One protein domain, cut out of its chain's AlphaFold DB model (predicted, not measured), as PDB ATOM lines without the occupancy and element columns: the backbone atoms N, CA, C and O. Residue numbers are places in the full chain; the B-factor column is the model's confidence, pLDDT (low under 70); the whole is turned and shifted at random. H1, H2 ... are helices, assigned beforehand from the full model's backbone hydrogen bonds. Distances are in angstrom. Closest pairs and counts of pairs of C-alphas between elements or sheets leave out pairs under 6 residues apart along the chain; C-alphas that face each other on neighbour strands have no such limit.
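Overview. This is residues 103 to 142 of the 143 residues of the protein "Transposase" of Chryseobacterium sp. Leaf394 (UniProt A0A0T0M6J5). Three short helices stand at the corners of a small triangle, H1 and H3 at right angles to each other and H2 meeting the first residue of H3 with its own first residue. The printed part has 40 residues with three named helices, in the order H1, H2, H3, and no named strand: all helix. It is compact, with a radius of gyration of the C-alphas of 9.2 A and spans of 27 by 19 by 17 A.

Arrangement. H1, residues 103 to 113, is close but not clearly touching H2, residues 119 to 126; the closest C-alphas, of Val 112 and Leu 119, are 7.3 A apart. They run opposite ways at a tilt of 35.4 degrees, only just steep. H3, residues 130 to 140, touches H2, closest at the C-alphas of Leu 119 and Lys 130, 6.0 A, opposite ways at a steep tilt of 68 degrees, only just short of about perpendicular. H1 touches H3 about perpendicular, at 88 degrees, closest at the C-alphas of Met 109 and Ile 137, 7.6 A. In H1, H2 and H3 every O i to N i+4 pair is within hydrogen-bond range.

Along the chain. H1 begins at C-alpha 103 (-33.117, 17.147, -5.215) and is 15.1 A long; H2 is 10.4 A; H3 is 15.7 A and ends at C-alpha 140 (-19.079, 21.283, -2.770).

Size, cuts and confidence. The C-alphas farthest apart, of Glu 125 and Ile 142, are 27.5 A apart. The printed part has no cut, and both links are tight. The model's confidence is under 70 at residues 140 to 142.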
ATOM      1  N   GLU A 103     -32.450  16.270  -4.254       81.50
ATOM      2  CA  GLU A 103     -33.117  17.147  -5.215       81.50
ATOM      3  C   GLU A 103     -33.368  18.537  -4.611       81.50
ATOM      4  O   GLU A 103     -33.073  19.544  -5.246       81.50
ATOM      5  N   ILE A 104     -33.827  18.611  -3.350       87.50
ATOM      6  CA  ILE A 104     -33.980  19.897  -2.648       87.50
ATOM      7  C   ILE A 104     -32.621  20.583  -2.497       87.50
ATOM      8  O   ILE A 104     -32.503  21.783  -2.727       87.50
ATOM      9  N   LYS A 105     -31.581  19.835  -2.111       89.44
ATOM     10  CA  LYS A 105     -30.237  20.400  -1.991       89.44
ATOM     11  C   LYS A 105     -29.742  20.931  -3.340       89.44
ATOM     12  O   LYS A 105     -29.204  22.029  -3.373       89.44
ATOM     13  N   GLU A 106     -29.902  20.174  -4.421       89.44
ATOM     14  CA  GLU A 106     -29.479  20.571  -5.770       89.44
ATOM     15  C   GLU A 106     -30.193  21.839  -6.233       89.44
ATOM     16  O   GLU A 106     -29.520  22.798  -6.598       89.44
ATOM     17  N   PHE A 107     -31.519  21.892  -6.085       91.94
ATOM     18  CA  PHE A 107     -32.320  23.078  -6.385       91.94
ATOM     19  C   PHE A 107     -31.832  24.318  -5.620       91.94
ATOM     20  O   PHE A 107     -31.581  25.367  -6.208       91.94
ATOM     21  N   ILE A 108     -31.630  24.204  -4.303       94.12
ATOM     22  CA  ILE A 108     -31.181  25.339  -3.485       94.12
ATOM     23  C   ILE A 108     -29.759  25.770  -3.858       94.12
ATOM     24  O   ILE A 108     -29.471  26.965  -3.903       94.12
ATOM     25  N   MET A 109     -28.864  24.822  -4.141       92.69
ATOM     26  CA  MET A 109     -27.498  25.139  -4.555       92.69
ATOM     27  C   MET A 109     -27.446  25.797  -5.937       92.69
ATOM     28  O   MET A 109     -26.619  26.681  -6.142       92.69
ATOM     29  N   GLU A 110     -28.334  25.430  -6.862       93.56
ATOM     30  CA  GLU A 110     -28.460  26.097  -8.160       93.56
ATOM     31  C   GLU A 110     -28.822  27.579  -7.989       93.56
ATOM     32  O   GLU A 110     -28.145  28.442  -8.553       93.56
ATOM     33  N   LEU A 111     -29.806  27.898  -7.139       94.12
ATOM     34  CA  LEU A 111     -30.205  29.281  -6.848       94.12
ATOM     35  C   LEU A 111     -29.058  30.120  -6.265       94.12
ATOM     36  O   LEU A 111     -28.905  31.292  -6.615       94.12
ATOM     37  N   VAL A 112     -28.236  29.517  -5.395       93.06
ATOM     38  CA  VAL A 112     -27.056  30.170  -4.803       93.06
ATOM     39  C   VAL A 112     -25.966  30.385  -5.855       93.06
ATOM     40  O   VAL A 112     -25.465  31.498  -6.002       93.06
ATOM     41  N   ASN A 113     -25.608  29.340  -6.604       92.00
ATOM     42  CA  ASN A 113     -24.492  29.366  -7.555       92.00
ATOM     43  C   ASN A 113     -24.769  30.296  -8.745       92.00
ATOM     44  O   ASN A 113     -23.864  30.972  -9.234       92.00
ATOM     45  N   THR A 114     -26.031  30.381  -9.169       93.25
ATOM     46  CA  THR A 114     -26.487  31.307 -10.216       93.25
ATOM     47  C   THR A 114     -26.742  32.728  -9.702       93.25
ATOM     48  O   THR A 114     -27.080  33.607 -10.492       93.25
ATOM     49  N   LYS A 115     -26.567  32.977  -8.394       92.50
ATOM     50  CA  LYS A 115     -26.868  34.251  -7.716       92.50
ATOM     51  C   LYS A 115     -28.314  34.730  -7.911       92.50
ATOM     52  O   LYS A 115     -28.579  35.921  -7.785       92.50
ATOM     53  N   GLN A 116     -29.247  33.817  -8.192       94.00
ATOM     54  CA  GLN A 116     -30.674  34.136  -8.296       94.00
ATOM     55  C   GLN A 116     -31.272  34.514  -6.940       94.00
ATOM     56  O   GLN A 116     -32.201  35.316  -6.889       94.00
ATOM     57  N   LYS A 117     -30.750  33.936  -5.849       94.25
ATOM     58  CA  LYS A 117     -31.140  34.279  -4.479       94.25
ATOM     59  C   LYS A 117     -29.941  34.311  -3.545       94.25
ATOM     60  O   LYS A 117     -29.023  33.495  -3.622       94.25
ATOM     61  N   THR A 118     -29.988  35.243  -2.607       94.50
ATOM     62  CA  THR A 118     -29.081  35.336  -1.471       94.50
ATOM     63  C   THR A 118     -29.427  34.298  -0.403       94.50
ATOM     64  O   THR A 118     -30.538  33.771  -0.323       94.50
ATOM     65  N   LEU A 119     -28.482  34.049   0.506       92.56
ATOM     66  CA  LEU A 119     -28.716  33.167   1.653       92.56
ATOM     67  C   LEU A 119     -29.830  33.676   2.586       92.56
ATOM     68  O   LEU A 119     -30.391  32.875   3.329       92.56
ATOM     69  N   SER A 120     -30.128  34.985   2.598       93.06
ATOM     70  CA  SER A 120     -31.255  35.523   3.380       93.06
ATOM     71  C   SER A 120     -32.584  35.203   2.727       93.06
ATOM     72  O   SER A 120     -33.436  34.621   3.383       93.06
ATOM     73  N   GLU A 121     -32.707  35.453   1.426       94.06
ATOM     74  CA  GLU A 121     -33.932  35.149   0.682       94.06
ATOM     75  C   GLU A 121     -34.259  33.653   0.734       94.06
ATOM     76  O   GLU A 121     -35.405  33.279   0.949       94.06
ATOM     77  N   ILE A 122     -33.252  32.778   0.641       93.12
ATOM     78  CA  ILE A 122     -33.462  31.328   0.779       93.12
ATOM     79  C   ILE A 122     -33.936  30.957   2.190       93.12
ATOM     80  O   ILE A 122     -34.776  30.069   2.357       93.12
ATOM     81  N   ASN A 123     -33.380  31.608   3.212       90.44
ATOM     82  CA  ASN A 123     -33.768  31.363   4.593       90.44
ATOM     83  C   ASN A 123     -35.214  31.790   4.860       90.44
ATOM     84  O   ASN A 123     -35.944  31.036   5.495       90.44
ATOM     85  N   GLU A 124     -35.605  32.949   4.343       88.69
ATOM     86  CA  GLU A 124     -36.933  33.537   4.513       88.69
ATOM     87  C   GLU A 124     -38.002  32.800   3.688       88.69
ATOM     88  O   GLU A 124     -39.085  32.518   4.196       88.69
ATOM     89  N   GLU A 125     -37.704  32.430   2.439       90.56
ATOM     90  CA  GLU A 125     -38.689  31.839   1.522       90.56
ATOM     91  C   GLU A 125     -38.866  30.328   1.717       90.56
ATOM     92  O   GLU A 125     -39.987  29.816   1.689       90.56
ATOM     93  N   TYR A 126     -37.770  29.596   1.938       89.88
ATOM     94  CA  TYR A 126     -37.786  28.130   2.003       89.88
ATOM     95  C   TYR A 126     -37.615  27.580   3.422       89.88
ATOM     96  O   TYR A 126     -37.583  26.360   3.601       89.88
ATOM     97  N   ASN A 127     -37.497  28.446   4.436       85.44
ATOM     98  CA  ASN A 127     -37.250  28.062   5.830       85.44
ATOM     99  C   ASN A 127     -36.012  27.154   5.991       85.44
ATOM    100  O   ASN A 127     -35.999  26.213   6.790       85.44
ATOM    101  N   ILE A 128     -34.956  27.416   5.214       89.12
ATOM    102  CA  ILE A 128     -33.689  26.677   5.297       89.12
ATOM    103  C   ILE A 128     -32.682  27.503   6.094       89.12
ATOM    104  O   ILE A 128     -32.311  28.592   5.652       89.12
ATOM    105  N   PRO A 129     -32.199  27.034   7.260       90.94
ATOM    106  CA  PRO A 129     -31.218  27.777   8.046       90.94
ATOM    107  C   PRO A 129     -29.970  28.124   7.227       90.94
ATOM    108  O   PRO A 129     -29.402  27.250   6.571       90.94
ATOM    109  N   LYS A 130     -29.482  29.370   7.324       91.12
ATOM    110  CA  LYS A 130     -28.243  29.809   6.643       91.12
ATOM    111  C   LYS A 130     -27.074  28.861   6.920       91.12
ATOM    112  O   LYS A 130     -26.320  28.514   6.017       91.12
ATOM    113  N   THR A 131     -26.967  28.370   8.155       92.06
ATOM    114  CA  THR A 131     -25.963  27.382   8.584       92.06
ATOM    115  C   THR A 131     -26.033  26.070   7.799       92.06
ATOM    116  O   THR A 131     -24.994  25.490   7.484       92.06
ATOM    117  N   THR A 132     -27.231  25.607   7.439       90.06
ATOM    118  CA  THR A 132     -27.428  24.427   6.587       90.06
ATOM    119  C   THR A 132     -26.878  24.672   5.187       90.06
ATOM    120  O   THR A 132     -26.140  23.835   4.670       90.06
ATOM    121  N   ILE A 133     -27.170  25.838   4.606       90.69
ATOM    122  CA  ILE A 133     -26.711  26.199   3.259       90.69
ATOM    123  C   ILE A 133     -25.184  26.346   3.243       90.69
ATOM    124  O   ILE A 133     -24.520  25.764   2.391       90.69
ATOM    125  N   TYR A 134     -24.596  26.998   4.254       91.31
ATOM    126  CA  TYR A 134     -23.139  27.071   4.415       91.31
ATOM    127  C   TYR A 134     -22.480  25.685   4.478       91.31
ATOM    128  O   TYR A 134     -21.435  25.463   3.865       91.31
ATOM    129  N   ARG A 135     -23.092  24.714   5.174       90.06
ATOM    130  CA  ARG A 135     -22.598  23.323   5.200       90.06
ATOM    131  C   ARG A 135     -22.672  22.646   3.834       90.06
ATOM    132  O   ARG A 135     -21.895  21.725   3.588       90.06
ATOM    133  N   TRP A 136     -23.621  23.024   2.983       91.50
ATOM    134  CA  TRP A 136     -23.739  22.487   1.631       91.50
ATOM    135  C   TRP A 136     -22.697  23.070   0.687       91.50
ATOM    136  O   TRP A 136     -22.059  22.278  -0.000       91.50
ATOM    137  N   ILE A 137     -22.475  24.387   0.743       87.88
ATOM    138  CA  ILE A 137     -21.430  25.093  -0.015       87.88
ATOM    139  C   ILE A 137     -20.058  24.505   0.322       87.88
ATOM    140  O   ILE A 137     -19.394  23.954  -0.547       87.88
ATOM    141  N   ARG A 138     -19.702  24.448   1.615       87.06
ATOM    142  CA  ARG A 138     -18.407  23.901   2.058       87.06
ATOM    143  C   ARG A 138     -18.172  22.454   1.610       87.06
ATOM    144  O   ARG A 138     -17.033  22.033   1.475       87.06
ATOM    145  N   LYS A 139     -19.234  21.657   1.445       80.56
ATOM    146  CA  LYS A 139     -19.122  20.277   0.949       80.56
ATOM    147  C   LYS A 139     -18.943  20.193  -0.569       80.56
ATOM    148  O   LYS A 139     -18.463  19.160  -1.014       80.56
ATOM    149  N   GLN A 140     -19.372  21.198  -1.336       69.75
ATOM    150  CA  GLN A 140     -19.079  21.283  -2.770       69.75
ATOM    151  C   GLN A 140     -17.620  21.672  -3.005       69.75
ATOM    152  O   GLN A 140     -16.993  21.064  -3.854       69.75
ATOM    153  N   ASP A 141     -17.057  22.566  -2.187       51.97
ATOM    154  CA  ASP A 141     -15.652  23.003  -2.306       51.97
ATOM    155  C   ASP A 141     -14.606  21.912  -1.973       51.97
ATOM    156  O   ASP A 141     -13.407  22.137  -2.113       51.97
ATOM    157  N   ILE A 142     -15.033  20.747  -1.468       50.50
ATOM    158  CA  ILE A 142     -14.159  19.615  -1.087       50.50
ATOM    159  C   ILE A 142     -14.172  18.504  -2.169       50.50
ATOM    160  O   ILE A 142     -13.539  17.464  -1.995       50.50
TER     161      ILE A 142